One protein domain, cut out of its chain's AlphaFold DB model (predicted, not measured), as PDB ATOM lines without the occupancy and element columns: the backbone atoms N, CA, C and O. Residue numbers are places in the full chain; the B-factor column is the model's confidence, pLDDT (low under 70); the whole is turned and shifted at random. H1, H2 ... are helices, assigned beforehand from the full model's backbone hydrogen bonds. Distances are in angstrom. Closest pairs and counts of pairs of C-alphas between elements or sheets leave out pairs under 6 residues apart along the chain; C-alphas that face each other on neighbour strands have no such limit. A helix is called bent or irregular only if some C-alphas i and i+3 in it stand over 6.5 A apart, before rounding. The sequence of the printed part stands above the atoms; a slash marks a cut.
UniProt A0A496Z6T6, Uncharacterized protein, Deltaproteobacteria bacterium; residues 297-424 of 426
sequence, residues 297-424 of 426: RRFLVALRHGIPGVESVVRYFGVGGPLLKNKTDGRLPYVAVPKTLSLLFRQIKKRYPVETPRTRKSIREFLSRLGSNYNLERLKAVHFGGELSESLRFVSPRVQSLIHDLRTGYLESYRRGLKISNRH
ATOM      1  N   ARG A 297     -56.616  31.043  43.532       84.50
ATOM      2  CA  ARG A 297     -56.765  30.996  42.070       84.50
ATOM      3  C   ARG A 297     -57.691  32.100  41.560       84.50
ATOM      4  O   ARG A 297     -57.477  32.612  40.466       84.50
ATOM      5  N   ARG A 298     -58.648  32.542  42.379       88.75
ATOM      6  CA  ARG A 298     -59.551  33.662  42.067       88.75
ATOM      7  C   ARG A 298     -58.808  34.985  41.968       88.75
ATOM      8  O   ARG A 298     -59.130  35.798  41.114       88.75
ATOM      9  N   PHE A 299     -57.766  35.180  42.777       89.62
ATOM     10  CA  PHE A 299     -56.943  36.386  42.694       89.62
ATOM     11  C   PHE A 299     -56.124  36.447  41.412       89.62
ATOM     12  O   PHE A 299     -55.929  37.536  40.887       89.62
ATOM     13  N   LEU A 300     -55.674  35.308  40.873       90.31
ATOM     14  CA  LEU A 300     -55.012  35.312  39.569       90.31
ATOM     15  C   LEU A 300     -55.979  35.758  38.466       90.31
ATOM     16  O   LEU A 300     -55.619  36.627  37.679       90.31
ATOM     17  N   VAL A 301     -57.205  35.222  38.463       92.62
ATOM     18  CA  VAL A 301     -58.261  35.664  37.540       92.62
ATOM     19  C   VAL A 301     -58.523  37.156  37.723       92.62
ATOM     20  O   VAL A 301     -58.450  37.895  36.753       92.62
ATOM     21  N   ALA A 302     -58.702  37.636  38.958       93.19
ATOM     22  CA  ALA A 302     -58.881  39.060  39.232       93.19
ATOM     23  C   ALA A 302     -57.745  39.915  38.643       93.19
ATOM     24  O   ALA A 302     -58.023  40.917  38.000       93.19
ATOM     25  N   LEU A 303     -56.477  39.506  38.775       93.81
ATOM     26  CA  LEU A 303     -55.329  40.243  38.225       93.81
ATOM     27  C   LEU A 303     -55.316  40.333  36.688       93.81
ATOM     28  O   LEU A 303     -54.650  41.226  36.155       93.81
ATOM     29  N   ARG A 304     -56.047  39.472  35.964       94.50
ATOM     30  CA  ARG A 304     -56.255  39.633  34.513       94.50
ATOM     31  C   ARG A 304     -57.098  40.860  34.189       94.50
ATOM     32  O   ARG A 304     -56.899  41.467  33.146       94.50
ATOM     33  N   HIS A 305     -57.956  41.288  35.113       94.75
ATOM     34  CA  HIS A 305     -58.839  42.452  34.973       94.75
ATOM     35  C   HIS A 305     -58.183  43.759  35.414       94.75
ATOM     36  O   HIS A 305     -58.783  44.575  36.117       94.75
ATOM     37  N   GLY A 306     -56.919  43.938  35.030       92.62
ATOM     38  CA  GLY A 306     -56.281  45.245  35.095       92.62
ATOM     39  C   GLY A 306     -56.235  45.882  36.491       92.62
ATOM     40  O   GLY A 306     -56.068  45.207  37.509       92.62
ATOM     41  N   ILE A 307     -56.370  47.207  36.535       90.00
ATOM     42  CA  ILE A 307     -56.361  48.028  37.749       90.00
ATOM     43  C   ILE A 307     -57.496  47.667  38.717       90.00
ATOM     44  O   ILE A 307     -57.179  47.480  39.892       90.00
ATOM     45  N   PRO A 308     -58.768  47.491  38.301       89.19
ATOM     46  CA  PRO A 308     -59.821  47.061  39.226       89.19
ATOM     47  C   PRO A 308     -59.501  45.728  39.914       89.19
ATOM     48  O   PRO A 308     -59.698  45.568  41.121       89.19
ATOM     49  N   GLY A 309     -58.946  44.782  39.152       91.00
ATOM     50  CA  GLY A 309     -58.426  43.523  39.662       91.00
ATOM     51  C   GLY A 309     -57.311  43.709  40.680       91.00
ATOM     52  O   GLY A 309     -57.398  43.215  41.804       91.00
ATOM     53  N   VAL A 310     -56.282  44.476  40.313       90.44
ATOM     54  CA  VAL A 310     -55.169  44.821  41.203       90.44
ATOM     55  C   VAL A 310     -55.672  45.451  42.496       90.44
ATOM     56  O   VAL A 310     -55.273  45.018  43.570       90.44
ATOM     57  N   GLU A 311     -56.558  46.439  42.423       86.00
ATOM     58  CA  GLU A 311     -57.108  47.118  43.596       86.00
ATOM     59  C   GLU A 311     -57.858  46.160  44.506       86.00
ATOM     60  O   GLU A 311     -57.636  46.176  45.714       86.00
ATOM     61  N   SER A 312     -58.688  45.291  43.936       85.00
ATOM     62  CA  SER A 312     -59.399  44.255  44.675       85.00
ATOM     63  C   SER A 312     -58.437  43.332  45.440       85.00
ATOM     64  O   SER A 312     -58.562  43.158  46.656       85.00
ATOM     65  N   VAL A 313     -57.406  42.809  44.765       86.88
ATOM     66  CA  VAL A 313     -56.425  41.900  45.383       86.88
ATOM     67  C   VAL A 313     -55.552  42.627  46.413       86.88
ATOM     68  O   VAL A 313     -55.354  42.126  47.520       86.88
ATOM     69  N   VAL A 314     -55.063  43.832  46.100       83.88
ATOM     70  CA  VAL A 314     -54.291  44.668  47.037       83.88
ATOM     71  C   VAL A 314     -55.113  44.995  48.278       83.88
ATOM     72  O   VAL A 314     -54.568  44.967  49.375       83.88
ATOM     73  N   ARG A 315     -56.408  45.300  48.130       77.19
ATOM     74  CA  ARG A 315     -57.304  45.585  49.259       77.19
ATOM     75  C   ARG A 315     -57.532  44.349  50.125       77.19
ATOM     76  O   ARG A 315     -57.545  44.484  51.346       77.19
ATOM     77  N   TYR A 316     -57.658  43.165  49.522       77.56
ATOM     78  CA  TYR A 316     -57.804  41.899  50.249       77.56
ATOM     79  C   TYR A 316     -56.575  41.575  51.112       77.56
ATOM     80  O   TYR A 316     -56.709  41.235  52.287       77.56
ATOM     81  N   PHE A 317     -55.376  41.727  50.540       78.06
ATOM     82  CA  PHE A 317     -54.099  41.567  51.249       78.06
ATOM     83  C   PHE A 317     -53.629  42.850  51.942       78.06
ATOM     84  O   PHE A 317     -52.493  42.921  52.394       78.06
ATOM     85  N   GLY A 318     -54.463  43.887  51.985       69.88
ATOM     86  CA  GLY A 318     -54.104  45.175  52.553       69.88
ATOM     87  C   GLY A 318     -53.936  45.088  54.064       69.88
ATOM     88  O   GLY A 318     -54.518  44.239  54.737       69.88
ATOM     89  N   VAL A 319     -53.160  46.019  54.610       64.81
ATOM     90  CA  VAL A 319     -52.964  46.153  56.053       64.81
ATOM     91  C   VAL A 319     -54.280  46.614  56.689       64.81
ATOM     92  O   VAL A 319     -54.735  47.718  56.417       64.81
ATOM     93  N   GLY A 320     -54.965  45.734  57.429       53.59
ATOM     94  CA  GLY A 320     -56.255  45.979  58.097       53.59
ATOM     95  C   GLY A 320     -56.204  46.773  59.399       53.59
ATOM     96  O   GLY A 320     -55.152  47.210  59.841       53.59
ATOM     97  N   GLY A 321     -57.338  46.932  60.079       43.38
ATOM     98  CA  GLY A 321     -57.267  47.201  61.517       43.38
ATOM     99  C   GLY A 321     -56.492  46.070  62.220       43.38
ATOM    100  O   GLY A 321     -56.461  44.944  61.702       43.38
ATOM    101  N   PRO A 322     -55.832  46.323  63.368       40.41
ATOM    102  CA  PRO A 322     -55.327  45.249  64.224       40.41
ATOM    103  C   PRO A 322     -56.444  44.236  64.500       40.41
ATOM    104  O   PRO A 322     -57.624  44.563  64.390       40.41
ATOM    105  N   LEU A 323     -56.079  43.001  64.853       44.47
ATOM    106  CA  LEU A 323     -57.010  42.001  65.381       44.47
ATOM    107  C   LEU A 323     -57.676  42.540  66.662       44.47
ATOM    108  O   LEU A 323     -57.321  42.158  67.773       44.47
ATOM    109  N   LEU A 324     -58.659  43.427  66.530       41.75
ATOM    110  CA  LEU A 324     -59.667  43.612  67.550       41.75
ATOM    111  C   LEU A 324     -60.472  42.329  67.491       41.75
ATOM    112  O   LEU A 324     -61.128  42.056  66.486       41.75
ATOM    113  N   LYS A 325     -60.334  41.527  68.551       39.56
ATOM    114  CA  LYS A 325     -60.814  40.148  68.727       39.56
ATOM    115  C   LYS A 325     -62.228  39.842  68.207       39.56
ATOM    116  O   LYS A 325     -62.536  38.669  68.080       39.56
ATOM    117  N   ASN A 326     -63.043  40.835  67.846       38.53
ATOM    118  CA  ASN A 326     -64.409  40.648  67.365       38.53
ATOM    119  C   ASN A 326     -64.762  41.315  66.016       38.53
ATOM    120  O   ASN A 326     -65.890  41.129  65.569       38.53
ATOM    121  N   LYS A 327     -63.883  42.087  65.350       44.88
ATOM    122  CA  LYS A 327     -64.228  42.788  64.089       44.88
ATOM    123  C   LYS A 327     -63.001  43.054  63.211       44.88
ATOM    124  O   LYS A 327     -62.411  44.124  63.244       44.88
ATOM    125  N   THR A 328     -62.613  42.091  62.387       47.44
ATOM    126  CA  THR A 328     -61.864  42.400  61.159       47.44
ATOM    127  C   THR A 328     -62.869  42.914  60.128       47.44
ATOM    128  O   THR A 328     -63.860  42.223  59.881       47.44
ATOM    129  N   ASP A 329     -62.625  44.053  59.490       51.19
ATOM    130  CA  ASP A 329     -63.520  44.642  58.476       51.19
ATOM    131  C   ASP A 329     -63.555  43.851  57.142       51.19
ATOM    132  O   ASP A 329     -63.469  44.419  56.060       51.19
ATOM    133  N   GLY A 330     -63.585  42.517  57.185       51.00
ATOM    134  CA  GLY A 330     -63.501  41.640  56.012       51.00
ATOM    135  C   GLY A 330     -62.084  41.403  55.464       51.00
ATOM    136  O   GLY A 330     -61.938  40.683  54.479       51.00
ATOM    137  N   ARG A 331     -61.031  41.956  56.090       57.25
ATOM    138  CA  ARG A 331     -59.615  41.692  55.742       57.25
ATOM    139  C   ARG A 331     -59.099  40.372  56.322       57.25
ATOM    140  O   ARG A 331     -59.542  39.926  57.382       57.25
ATOM    141  N   LEU A 332     -58.120  39.776  55.634       61.53
ATOM    142  CA  LEU A 332     -57.406  38.583  56.094       61.53
ATOM    143  C   LEU A 332     -56.604  38.908  57.375       61.53
ATOM    144  O   LEU A 332     -55.896  39.917  57.395       61.53
ATOM    145  N   PRO A 333     -56.650  38.070  58.431       66.25
ATOM    146  CA  PRO A 333     -55.803  38.253  59.606       66.25
ATOM    147  C   PRO A 333     -54.325  38.322  59.218       66.25
ATOM    148  O   PRO A 333     -53.847  37.485  58.451       66.25
ATOM    149  N   TYR A 334     -53.581  39.270  59.791       68.25
ATOM    150  CA  TYR A 334     -52.167  39.504  59.473       68.25
ATOM    151  C   TYR A 334     -51.310  38.244  59.476       68.25
ATOM    152  O   TYR A 334     -50.519  38.017  58.565       68.25
ATOM    153  N   VAL A 335     -51.516  37.394  60.480       68.25
ATOM    154  CA  VAL A 335     -50.793  36.132  60.655       68.25
ATOM    155  C   VAL A 335     -51.003  35.146  59.500       68.25
ATOM    156  O   VAL A 335     -50.118  34.345  59.209       68.25
ATOM    157  N   ALA A 336     -52.138  35.221  58.799       75.06
ATOM    158  CA  ALA A 336     -52.458  34.359  57.663       75.06
ATOM    159  C   ALA A 336     -51.947  34.915  56.321       75.06
ATOM    160  O   ALA A 336     -51.830  34.158  55.353       75.06
ATOM    161  N   VAL A 337     -51.602  36.209  56.252       79.69
ATOM    162  CA  VAL A 337     -51.184  36.883  55.011       79.69
ATOM    163  C   VAL A 337     -49.981  36.208  54.344       79.69
ATOM    164  O   VAL A 337     -50.102  35.879  53.160       79.69
ATOM    165  N   PRO A 338     -48.853  35.917  55.031       83.19
ATOM    166  CA  PRO A 338     -47.692  35.323  54.366       83.19
ATOM    167  C   PRO A 338     -48.001  33.966  53.724       83.19
ATOM    168  O   PRO A 338     -47.581  33.702  52.597       83.19
ATOM    169  N   LYS A 339     -48.779  33.114  54.408       83.81
ATOM    170  CA  LYS A 339     -49.149  31.779  53.912       83.81
ATOM    171  C   LYS A 339     -50.000  31.881  52.646       83.81
ATOM    172  O   LYS A 339     -49.694  31.231  51.648       83.81
ATOM    173  N   THR A 340     -51.027  32.727  52.662       82.88
ATOM    174  CA  THR A 340     -51.918  32.922  51.511       82.88
ATOM    175  C   THR A 340     -51.188  33.585  50.336       82.88
ATOM    176  O   THR A 340     -51.342  33.140  49.198       82.88
ATOM    177  N   LEU A 341     -50.323  34.575  50.590       87.31
ATOM    178  CA  LEU A 341     -49.479  35.181  49.552       87.31
ATOM    179  C   LEU A 341     -48.507  34.173  48.941       87.31
ATOM    180  O   LEU A 341     -48.343  34.156  47.727       87.31
ATOM    181  N   SER A 342     -47.920  33.288  49.747       87.12
ATOM    182  CA  SER A 342     -47.015  32.242  49.252       87.12
ATOM    183  C   SER A 342     -47.722  31.299  48.271       87.12
ATOM    184  O   SER A 342     -47.158  30.924  47.240       87.12
ATOM    185  N   LEU A 343     -48.982  30.944  48.554       87.31
ATOM    186  CA  LEU A 343     -49.815  30.148  47.649       87.31
ATOM    187  C   LEU A 343     -50.144  30.911  46.358       87.31
ATOM    188  O   LEU A 343     -49.981  30.354  45.272       87.31
ATOM    189  N   LEU A 344     -50.547  32.181  46.460       89.25
ATOM    190  CA  LEU A 344     -50.806  33.029  45.294       89.25
ATOM    191  C   LEU A 344     -49.548  33.187  44.428       89.25
ATOM    192  O   LEU A 344     -49.601  32.983  43.221       89.25
ATOM    193  N   PHE A 345     -48.397  33.482  45.026       91.50
ATOM    194  CA  PHE A 345     -47.145  33.720  44.305       91.50
ATOM    195  C   PHE A 345     -46.658  32.466  43.583       91.50
ATOM    196  O   PHE A 345     -46.135  32.564  42.474       91.50
ATOM    197  N   ARG A 346     -46.906  31.275  44.144       88.31
ATOM    198  CA  ARG A 346     -46.677  30.004  43.446       88.31
ATOM    199  C   ARG A 346     -47.540  29.882  42.187       88.31
ATOM    200  O   ARG A 346     -47.020  29.487  41.145       88.31
ATOM    201  N   GLN A 347     -48.824  30.243  42.265       87.88
ATOM    202  CA  GLN A 347     -49.720  30.235  41.101       87.88
ATOM    203  C   GLN A 347     -49.291  31.260  40.054       87.88
ATOM    204  O   GLN A 347     -49.176  30.919  38.877       87.88
ATOM    205  N   ILE A 348     -48.962  32.483  40.486       90.62
ATOM    206  CA  ILE A 348     -48.452  33.518  39.589       90.62
ATOM    207  C   ILE A 348     -47.177  33.014  38.906       90.62
ATOM    208  O   ILE A 348     -47.112  33.041  37.687       90.62
ATOM    209  N   LYS A 349     -46.186  32.489  39.639       89.38
ATOM    210  CA  LYS A 349     -44.938  31.964  39.055       89.38
ATOM    211  C   LYS A 349     -45.196  30.870  38.012       89.38
ATOM    212  O   LYS A 349     -44.539  30.869  36.975       89.38
ATOM    213  N   LYS A 350     -46.159  29.974  38.263       88.31
ATOM    214  CA  LYS A 350     -46.544  28.902  37.331       88.31
ATOM    215  C   LYS A 350     -47.171  29.446  36.040       88.31
ATOM    216  O   LYS A 350     -46.849  28.946  34.968       88.31
ATOM    217  N   ARG A 351     -48.068  30.435  36.131       87.88
ATOM    218  CA  ARG A 351     -48.860  30.930  34.986       87.88
ATOM    219  C   ARG A 351     -48.222  32.115  34.256       87.88
ATOM    220  O   ARG A 351     -48.452  32.278  33.066       87.88
ATOM    221  N   TYR A 352     -47.350  32.885  34.909       88.56
ATOM    222  CA  TYR A 352     -46.725  34.098  34.356       88.56
ATOM    223  C   TYR A 352     -46.189  33.971  32.915       88.56
ATOM    224  O   TYR A 352     -46.413  34.901  32.137       88.56
ATOM    225  N   PRO A 353     -45.516  32.867  32.511       88.12
ATOM    226  CA  PRO A 353     -44.987  32.729  31.151       88.12
ATOM    227  C   PRO A 353     -46.057  32.677  30.054       88.12
ATOM    228  O   PRO A 353     -45.758  33.037  28.918       88.12
ATOM    229  N   VAL A 354     -47.279  32.251  30.391       88.19
ATOM    230  CA  VAL A 354     -48.408  32.132  29.453       88.19
ATOM    231  C   VAL A 354     -49.420  33.275  29.587       88.19
ATOM    232  O   VAL A 354     -50.278  33.427  28.730       88.19
ATOM    233  N   GLU A 355     -49.303  34.119  30.619       89.44
ATOM    234  CA  GLU A 355     -50.163  35.298  30.784       89.44
ATOM    235  C   GLU A 355     -49.870  36.377  29.730       89.44
ATOM    236  O   GLU A 355     -48.725  36.536  29.285       89.44
ATOM    237  N   THR A 356     -50.885  37.178  29.393       89.88
ATOM    238  CA  THR A 356     -50.770  38.283  28.429       89.88
ATOM    239  C   THR A 356     -49.823  39.389  28.927       89.88
ATOM    240  O   THR A 356     -49.623  39.551  30.140       89.88
ATOM    241  N   PRO A 357     -49.245  40.219  28.032       91.25
ATOM    242  CA  PRO A 357     -48.425  41.363  28.440       91.25
ATOM    243  C   PRO A 357     -49.148  42.314  29.403       91.25
ATOM    244  O   PRO A 357     -48.525  42.835  30.337       91.25
ATOM    245  N   ARG A 358     -50.463  42.508  29.215       90.38
ATOM    246  CA  ARG A 358     -51.283  43.340  30.101       90.38
ATOM    247  C   ARG A 358     -51.425  42.712  31.482       90.38
ATOM    248  O   ARG A 358     -51.101  43.383  32.458       90.38
ATOM    249  N   THR A 359     -51.771  41.429  31.584       91.56
ATOM    250  CA  THR A 359     -51.842  40.732  32.879       91.56
ATOM    251  C   THR A 359     -50.498  40.761  33.610       91.56
ATOM    252  O   THR A 359     -50.438  41.033  34.808       91.56
ATOM    253  N   ARG A 360     -49.375  40.577  32.901       92.56
ATOM    254  CA  ARG A 360     -48.029  40.709  33.495       92.56
ATOM    255  C   ARG A 360     -47.757  42.114  34.035       92.56
ATOM    256  O   ARG A 360     -47.033  42.257  35.023       92.56
ATOM    257  N   LYS A 361     -48.298  43.162  33.400       93.00
ATOM    258  CA  LYS A 361     -48.255  44.538  33.919       93.00
ATOM    259  C   LYS A 361     -49.103  44.663  35.189       93.00
ATOM    260  O   LYS A 361     -48.576  45.157  36.180       93.00
ATOM    261  N   SER A 362     -50.330  44.144  35.196       93.69
ATOM    262  CA  SER A 362     -51.201  44.115  36.381       93.69
ATOM    263  C   SER A 362     -50.548  43.394  37.562       93.69
ATOM    264  O   SER A 362     -50.525  43.914  38.670       93.69
ATOM    265  N   ILE A 363     -49.917  42.241  37.328       93.44
ATOM    266  CA  ILE A 363     -49.168  41.500  38.356       93.44
ATOM    267  C   ILE A 363     -48.028  42.354  38.929       93.44
ATOM    268  O   ILE A 363     -47.861  42.422  40.144       93.44
ATOM    269  N   ARG A 364     -47.245  43.033  38.079       92.44
ATOM    270  CA  ARG A 364     -46.168  43.926  38.543       92.44
ATOM    271  C   ARG A 364     -46.708  45.093  39.371       92.44
ATOM    272  O   ARG A 364     -46.131  45.402  40.412       92.44
ATOM    273  N   GLU A 365     -47.812  45.692  38.933       92.56
ATOM    274  CA  GLU A 365     -48.497  46.771  39.649       92.56
ATOM    275  C   GLU A 365     -49.002  46.297  41.018       92.56
ATOM    276  O   GLU A 365     -48.732  46.939  42.032       92.56
ATOM    277  N   PHE A 366     -49.637  45.124  41.074       93.00
ATOM    278  CA  PHE A 366     -50.041  44.470  42.319       93.00
ATOM    279  C   PHE A 366     -48.866  44.298  43.282       93.00
ATOM    280  O   PHE A 366     -48.958  44.721  44.433       93.00
ATOM    281  N   LEU A 367     -47.739  43.748  42.819       91.75
ATOM    282  CA  LEU A 367     -46.551  43.565  43.659       91.75
ATOM    283  C   LEU A 367     -45.975  44.901  44.147       91.75
ATOM    284  O   LEU A 367     -45.478  44.983  45.268       91.75
ATOM    285  N   SER A 368     -46.025  45.946  43.318       88.00
ATOM    286  CA  SER A 368     -45.582  47.296  43.687       88.00
ATOM    287  C   SER A 368     -46.462  47.918  44.774       88.00
ATOM    288  O   SER A 368     -45.959  48.358  45.812       88.00
ATOM    289  N   ARG A 369     -47.785  47.895  44.580       87.06
ATOM    290  CA  ARG A 369     -48.758  48.424  45.545       87.06
ATOM    291  C   ARG A 369     -48.738  47.638  46.853       87.06
ATOM    292  O   ARG A 369     -48.718  48.240  47.923       87.06
ATOM    293  N   LEU A 370     -48.663  46.308  46.783       86.75
ATOM    294  CA  LEU A 370     -48.550  45.453  47.963       86.75
ATOM    295  C   LEU A 370     -47.262  45.749  48.745       86.75
ATOM    296  O   LEU A 370     -47.322  45.956  49.954       86.75
ATOM    297  N   GLY A 371     -46.116  45.849  48.064       85.00
ATOM    298  CA  GLY A 371     -44.849  46.223  48.701       85.00
ATOM    299  C   GLY A 371     -44.911  47.607  49.352       85.00
ATOM    300  O   GLY A 371     -44.400  47.800  50.450       85.00
ATOM    301  N   SER A 372     -45.610  48.555  48.729       82.75
ATOM    302  CA  SER A 372     -45.816  49.892  49.298       82.75
ATOM    303  C   SER A 372     -46.719  49.881  50.536       82.75
ATOM    304  O   SER A 372     -46.536  50.717  51.417       82.75
ATOM    305  N   ASN A 373     -47.683  48.958  50.626       79.25
ATOM    306  CA  ASN A 373     -48.567  48.809  51.789       79.25
ATOM    307  C   ASN A 373     -47.858  48.178  52.995       79.25
ATOM    308  O   ASN A 373     -48.198  48.489  54.129       79.25
ATOM    309  N   TYR A 374     -46.863  47.321  52.755       79.31
ATOM    310  CA  TYR A 374     -46.034  46.687  53.786       79.31
ATOM    311  C   TYR A 374     -44.663  47.362  53.934       79.31
ATOM    312  O   TYR A 374     -43.673  46.724  54.300       79.31
ATOM    313  N   ASN A 375     -44.551  48.642  53.585       81.81
ATOM    314  CA  ASN A 375     -43.343  49.410  53.859       81.81
ATOM    315  C   ASN A 375     -43.384  49.892  55.318       81.81
ATOM    316  O   ASN A 375     -44.308  50.605  55.703       81.81
ATOM    317  N   LEU A 376     -42.388  49.506  56.119       72.81
ATOM    318  CA  LEU A 376     -42.347  49.801  57.556       72.81
ATOM    319  C   LEU A 376     -42.387  51.305  57.861       72.81
ATOM    320  O   LEU A 376     -43.102  51.708  58.773       72.81
ATOM    321  N   GLU A 377     -41.684  52.132  57.089       71.44
ATOM    322  CA  GLU A 377     -41.654  53.586  57.291       71.44
ATOM    323  C   GLU A 377     -43.013  54.219  56.989       71.44
ATOM    324  O   GLU A 377     -43.525  55.026  57.766       71.44
ATOM    325  N   ARG A 378     -43.672  53.763  55.918       70.81
ATOM    326  CA  ARG A 378     -45.038  54.195  55.602       70.81
ATOM    327  C   ARG A 378     -46.038  53.749  56.668       70.81
ATOM    328  O   ARG A 378     -46.933  54.508  57.022       70.81
ATOM    329  N   LEU A 379     -45.888  52.537  57.201       69.88
ATOM    330  CA  LEU A 379     -46.761  52.020  58.253       69.88
ATOM    331  C   LEU A 379     -46.625  52.802  59.564       69.88
ATOM    332  O   LEU A 379     -47.650  53.102  60.176       69.88
ATOM    333  N   LYS A 380     -45.400  53.173  59.962       66.31
ATOM    334  CA  LYS A 380     -45.139  54.043  61.126       66.31
ATOM    335  C   LYS A 380     -45.766  55.430  60.952       66.31
ATOM    336  O   LYS A 380     -46.379  55.941  61.885       66.31
ATOM    337  N   ALA A 381     -45.657  56.008  59.753       63.59
ATOM    338  CA  ALA A 381     -46.237  57.313  59.438       63.59
ATOM    339  C   ALA A 381     -47.776  57.307  59.499       63.59
ATOM    340  O   ALA A 381     -48.375  58.224  60.050       63.59
ATOM    341  N   VAL A 382     -48.422  56.250  58.988       63.88
ATOM    342  CA  VAL A 382     -49.895  56.107  58.997       63.88
ATOM    343  C   VAL A 382     -50.454  55.859  60.406       63.88
ATOM    344  O   VAL A 382     -51.587  56.234  60.684       63.88
ATOM    345  N   HIS A 383     -49.669  55.274  61.314       62.56
ATOM    346  CA  HIS A 383     -50.066  55.061  62.714       62.56
ATOM    347  C   HIS A 383     -49.656  56.225  63.638       62.56
ATOM    348  O   HIS A 383     -49.531  56.027  64.844       62.56
ATOM    349  N   PHE A 384     -49.437  57.429  63.084       54.25
ATOM    350  CA  PHE A 384     -49.115  58.663  63.821       54.25
ATOM    351  C   PHE A 384     -47.977  58.503  64.847       54.25
ATOM    352  O   PHE A 384     -48.039  59.040  65.949       54.25
ATOM    353  N   GLY A 385     -46.936  57.734  64.507       51.06
ATOM    354  CA  GLY A 385     -45.790  57.518  65.400       51.06
ATOM    355  C   GLY A 385     -46.049  56.569  66.578       51.06
ATOM    356  O   GLY A 385     -45.158  56.385  67.404       51.06
ATOM    357  N   GLY A 386     -47.223  55.933  66.653       57.06
ATOM    358  CA  GLY A 386     -47.496  54.859  67.604       57.06
ATOM    359  C   GLY A 386     -46.690  53.590  67.303       57.06
ATOM    360  O   GLY A 386     -46.318  53.311  66.158       57.06
ATOM    361  N   GLU A 387     -46.426  52.788  68.335       60.97
ATOM    362  CA  GLU A 387     -45.767  51.495  68.174       60.97
ATOM    363  C   GLU A 387     -46.576  50.573  67.248       60.97
ATOM    364  O   GLU A 387     -47.723  50.219  67.522       60.97
ATOM    365  N   LEU A 388     -45.954  50.131  66.148       66.25
ATOM    366  CA  LEU A 388     -46.531  49.094  65.292       66.25
ATOM    367  C   LEU A 388     -46.820  47.848  66.126       66.25
ATOM    368  O   LEU A 388     -45.941  47.403  66.870       66.25
ATOM    369  N   SER A 389     -47.996  47.242  65.930       69.81
ATOM    370  CA  SER A 389     -48.307  45.953  66.556       69.81
ATOM    371  C   SER A 389     -47.220  44.916  66.244       69.81
ATOM    372  O   SER A 389     -46.676  44.877  65.135       69.81
ATOM    373  N   GLU A 390     -46.923  44.044  67.205       69.88
ATOM    374  CA  GLU A 390     -45.921  42.979  67.063       69.88
ATOM    375  C   GLU A 390     -46.184  42.102  65.823       69.88
ATOM    376  O   GLU A 390     -45.281  41.804  65.041       69.88
ATOM    377  N   SER A 391     -47.464  41.814  65.558       68.38
ATOM    378  CA  SER A 391     -47.922  41.118  64.349       68.38
ATOM    379  C   SER A 391     -47.477  41.806  63.051       68.38
ATOM    380  O   SER A 391     -47.070  41.132  62.106       68.38
ATOM    381  N   LEU A 392     -47.530  43.141  62.978       72.06
ATOM    382  CA  LEU A 392     -47.105  43.892  61.792       72.06
ATOM    383  C   LEU A 392     -45.586  43.907  61.633       72.06
ATOM    384  O   LEU A 392     -45.101  43.699  60.520       72.06
ATOM    385  N   ARG A 393     -44.839  44.078  62.732       75.12
ATOM    386  CA  ARG A 393     -43.364  44.003  62.721       75.12
ATOM    387  C   ARG A 393     -42.876  42.638  62.230       75.12
ATOM    388  O   ARG A 393     -41.860  42.559  61.550       75.12
ATOM    389  N   PHE A 394     -43.634  41.580  62.511       77.94
ATOM    390  CA  PHE A 394     -43.340  40.216  62.081       77.94
ATOM    391  C   PHE A 394     -43.760  39.904  60.634       77.94
ATOM    392  O   PHE A 394     -43.029  39.247  59.890       77.94
ATOM    393  N   VAL A 395     -44.945  40.354  60.211       80.50
ATOM    394  CA  VAL A 395     -45.502  40.042  58.882       80.50
ATOM    395  C   VAL A 395     -44.850  40.878  57.784       80.50
ATOM    396  O   VAL A 395     -44.582  40.357  56.701       80.50
ATOM    397  N   SER A 396     -44.549  42.150  58.055       82.44
ATOM    398  CA  SER A 396     -44.053  43.095  57.051       82.44
ATOM    399  C   SER A 396     -42.750  42.641  56.368       82.44
ATOM    400  O   SER A 396     -42.739  42.579  55.136       82.44
ATOM    401  N   PRO A 397     -41.684  42.227  57.088       84.38
ATOM    402  CA  PRO A 397     -40.451  41.749  56.452       84.38
ATOM    403  C   PRO A 397     -40.665  40.495  55.597       84.38
ATOM    404  O   PRO A 397     -40.060  40.345  54.539       84.38
ATOM    405  N   ARG A 398     -41.573  39.603  56.014       85.44
ATOM    406  CA  ARG A 398     -41.871  38.357  55.290       85.44
ATOM    407  C   ARG A 398     -42.585  38.615  53.976       85.44
ATOM    408  O   ARG A 398     -42.254  37.993  52.973       85.44
ATOM    409  N   VAL A 399     -43.542  39.542  53.969       84.81
ATOM    410  CA  VAL A 399     -44.215  39.960  52.734       84.81
ATOM    411  C   VAL A 399     -43.212  40.600  51.772       84.81
ATOM    412  O   VAL A 399     -43.208  40.250  50.594       84.81
ATOM    413  N   GLN A 400     -42.318  41.466  52.265       86.88
ATOM    414  CA  GLN A 400     -41.263  42.066  51.438       86.88
ATOM    415  C   GLN A 400     -40.316  41.014  50.846       86.88
ATOM    416  O   GLN A 400     -40.036  41.063  49.649       86.88
ATOM    417  N   SER A 401     -39.888  40.031  51.646       87.31
ATOM    418  CA  SER A 401     -39.061  38.913  51.172       87.31
ATOM    419  C   SER A 401     -39.757  38.131  50.059       87.31
ATOM    420  O   SER A 401     -39.187  37.954  48.989       87.31
ATOM    421  N   LEU A 402     -41.025  37.745  50.253       86.19
ATOM    422  CA  LEU A 402     -41.795  37.016  49.239       86.19
ATOM    423  C   LEU A 402     -41.925  37.805  47.926       86.19
ATOM    424  O   LEU A 402     -41.868  37.225  46.841       86.19
ATOM    425  N   ILE A 403     -42.117  39.128  48.006       87.88
ATOM    426  CA  ILE A 403     -42.184  39.999  46.823       87.88
ATOM    427  C   ILE A 403     -40.823  40.044  46.122       87.88
ATOM    428  O   ILE A 403     -40.770  39.984  44.890       87.88
ATOM    429  N   HIS A 404     -39.734  40.148  46.889       86.56
ATOM    430  CA  HIS A 404     -38.377  40.148  46.359       86.56
ATOM    431  C   HIS A 404     -38.061  38.834  45.633       86.56
ATOM    432  O   HIS A 404     -37.691  38.883  44.461       86.56
ATOM    433  N   ASP A 405     -38.317  37.686  46.263       83.31
ATOM    434  CA  ASP A 405     -38.083  36.346  45.701       83.31
ATOM    435  C   ASP A 405     -38.837  36.122  44.387       83.31
ATOM    436  O   ASP A 405     -38.339  35.521  43.431       83.31
ATOM    437  N   LEU A 406     -40.070  36.625  44.320       82.56
ATOM    438  CA  LEU A 406     -40.873  36.530  43.114       82.56
ATOM    439  C   LEU A 406     -40.298  37.422  41.998       82.56
ATOM    440  O   LEU A 406     -40.177  36.974  40.857       82.56
ATOM    441  N   ARG A 407     -39.884  38.658  42.325       81.94
ATOM    442  CA  ARG A 407     -39.260  39.603  41.379       81.94
ATOM    443  C   ARG A 407     -37.925  39.096  40.831       81.94
ATOM    444  O   ARG A 407     -37.700  39.188  39.623       81.94
ATOM    445  N   THR A 408     -37.060  38.549  41.679       76.00
ATOM    446  CA  THR A 408     -35.761  37.986  41.274       76.00
ATOM    447  C   THR A 408     -35.938  36.704  40.460       76.00
ATOM    448  O   THR A 408     -35.320  36.557  39.402       76.00
ATOM    449  N   GLY A 409     -36.881  35.839  40.851       67.06
ATOM    450  CA  GLY A 409     -37.266  34.653  40.084       67.06
ATOM    451  C   GLY A 409     -37.755  34.961  38.659       67.06
ATOM    452  O   GLY A 409     -37.495  34.183  37.732       67.06
ATOM    453  N   TYR A 410     -38.424  36.101  38.445       65.25
ATOM    454  CA  TYR A 410     -38.816  36.556  37.103       65.25
ATOM    455  C   TYR A 410     -37.627  36.970  36.235       65.25
ATOM    456  O   TYR A 410     -37.602  36.629  35.051       65.25
ATOM    457  N   LEU A 411     -36.643  37.673  36.806       52.09
ATOM    458  CA  LEU A 411     -35.444  38.109  36.081       52.09
ATOM    459  C   LEU A 411     -34.632  36.909  35.572       52.09
ATOM    460  O   LEU A 411     -34.143  36.927  34.442       52.09
ATOM    461  N   GLU A 412     -34.553  35.829  36.352       53.12
ATOM    462  CA  GLU A 412     -33.909  34.590  35.903       53.12
ATOM    463  C   GLU A 412     -34.706  33.839  34.830       53.12
ATOM    464  O   GLU A 412     -34.121  33.346  33.863       53.12
ATOM    465  N   SER A 413     -36.032  33.760  34.970       51.78
ATOM    466  CA  SER A 413     -36.900  33.064  34.007       51.78
ATOM    467  C   SER A 413     -36.914  33.769  32.646       51.78
ATOM    468  O   SER A 413     -36.842  33.117  31.606       51.78
ATOM    469  N   TYR A 414     -36.917  35.107  32.642       48.59
ATOM    470  CA  TYR A 414     -36.834  35.929  31.434       48.59
ATOM    471  C   TYR A 414     -35.474  35.781  30.726       48.59
ATOM    472  O   TYR A 414     -35.423  35.599  29.509       48.59
ATOM    473  N   ARG A 415     -34.365  35.744  31.486       48.59
ATOM    474  CA  ARG A 415     -33.017  35.466  30.951       48.59
ATOM    475  C   ARG A 415     -32.890  34.062  30.351       48.59
ATOM    476  O   ARG A 415     -32.214  33.898  29.338       48.59
ATOM    477  N   ARG A 416     -33.532  33.047  30.943       50.47
ATOM    478  CA  ARG A 416     -33.555  31.680  30.388       50.47
ATOM    479  C   ARG A 416     -34.433  31.581  29.134       50.47
ATOM    480  O   ARG A 416     -34.010  30.949  28.174       50.47
ATOM    481  N   GLY A 417     -35.586  32.254  29.096       46.72
ATOM    482  CA  GLY A 417     -36.462  32.303  27.915       46.72
ATOM    483  C   GLY A 417     -35.813  32.973  26.695       46.72
ATOM    484  O   GLY A 417     -35.889  32.444  25.590       46.72
ATOM    485  N   LEU A 418     -35.082  34.074  26.903       42.97
ATOM    486  CA  LEU A 418     -34.279  34.725  25.854       42.97
ATOM    487  C   LEU A 418     -33.135  33.833  25.342       42.97
ATOM    488  O   LEU A 418     -32.861  33.809  24.144       42.97
ATOM    489  N   LYS A 419     -32.494  33.045  26.219       41.62
ATOM    490  CA  LYS A 419     -31.460  32.075  25.812       41.62
ATOM    491  C   LYS A 419     -32.007  30.923  24.964       41.62
ATOM    492  O   LYS A 419     -31.280  30.425  24.112       41.62
ATOM    493  N   ILE A 420     -33.257  30.507  25.174       44.62
ATOM    494  CA  ILE A 420     -33.898  29.455  24.365       44.62
ATOM    495  C   ILE A 420     -34.324  30.018  23.000       44.62
ATOM    496  O   ILE A 420     -34.057  29.393  21.979       44.62
ATOM    497  N   SER A 421     -34.858  31.245  22.954       38.41
ATOM    498  CA  SER A 421     -35.183  31.939  21.694       38.41
ATOM    499  C   SER A 421     -33.956  32.189  20.805       38.41
ATOM    500  O   SER A 421     -34.074  32.145  19.583       38.41
ATOM    501  N   ASN A 422     -32.781  32.427  21.395       38.50
ATOM    502  CA  ASN A 422     -31.536  32.636  20.645       38.50
ATOM    503  C   ASN A 422     -30.823  31.330  20.251       38.50
ATOM    504  O   ASN A 422     -29.902  31.375  19.447       38.50
ATOM    505  N   ARG A 423     -31.243  30.167  20.773       43.28
ATOM    506  CA  ARG A 423     -30.726  28.846  20.362       43.28
ATOM    507  C   ARG A 423     -31.502  28.205  19.206       43.28
ATOM    508  O   ARG A 423     -31.083  27.170  18.711       43.28
ATOM    509  N   HIS A 424     -32.612  28.801  18.776       42.50
ATOM    510  CA  HIS A 424     -33.368  28.379  17.586       42.50
ATOM    511  C   HIS A 424     -33.224  29.356  16.408       42.50
ATOM    512  O   HIS A 424     -33.962  29.270  15.432       42.50
TER     513      HIS A 424
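What this domain is: This is residues 297 to 424 of the 426 residues of an uncharacterized protein of Deltaproteobacteria bacterium (UniProt A0A496Z6T6). One long helix, H6, makes the longest axis; H3 runs side by side with it, H4 meets it with one end while running the opposite way, and the helical hairpin of H1 and H2 packs on H4, with H1 also reaching H3, on the side away from H6. Short H5 and the long unnamed loop of residues 317 to 333 lie towards the end where H6 begins, while residues 418 to 424 stick out at the other end. The printed part has 128 residues with six named helices, H1 to H6 in chain order, and no named strand, so its class is all helix. It is only just compact, close to loose, with a radius of gyration of the C-alphas of 16.3 A and spans of 58 by 24 by 22 A.

Where its parts are: H6 holds residues 390 to 421 and is 47.9 A long, from C-alpha 390 at (-45.921, 42.979, 67.063) to C-alpha 421 at (-35.183, 31.939, 21.694). H3, residues 334 to 351, is 26.2 A long, and H4, residues 357 to 373, is 24.5 A. H1, residues 297 to 304, begins with C-alpha 297 at (-56.765, 30.996, 42.070) and is 11.5 A long. H2, residues 306 to 316, is 15.6 A long, and H5, residues 376 to 382, is 9.9 A. H3 is irregular, with C-alphas 335 and 338 7.1 A apart, and H6 only just so, with C-alphas 394 and 397 6.51 A apart.

How they stand to each other: H6 touches H3 at a shallow tilt of 7 degrees, the same way; their closest C-alphas, of Pro 338 and Val 399, are 6.0 A apart. H4 touches H6 with residues 367 to 371 alone, at a shallow tilt of 26 degrees, opposite ways, closest at the C-alphas of Gly 371 and Gln 400, 6.1 A. H2 touches H4 at a shallow tilt of 32 degrees, only just short of steep, the same way; the closest C-alphas, of Val 310 and Phe 366, are 5.3 A apart. H1 and H2 form a hairpin at a steep tilt of 38 degrees, with the C-alphas of Ala 302 and Gly 309 closest at 4.5 A. H1 touches H4, with the C-alphas of Arg 304 and Thr 359 closest at 4.8 A. H3 touches H1 with residues 344 to 348 alone, closest at the C-alphas of Ile 348 and Leu 300, 6.8 A. H5 is close to but not clearly touching H6, with the C-alphas of Leu 376 and Ser 396 closest at 6.9 A. H1 and H2 are apart from H6. Every O i to N i+4 pair is within hydrogen-bond range in H1, H2, H4 and H5; in H3 it is 12 of 14 and in H6 26 of 28.

The domain as a whole: The two C-alphas farthest apart, of Asn 326 and His 424, are 59.9 A apart. The printed part has no cut. The link from H2 to H3, 17 residues, is long. The mean pLDDT of the printed part is 74.4, and it is under 70 in residues 318 to 335, 379 to 391 and 409 to 424.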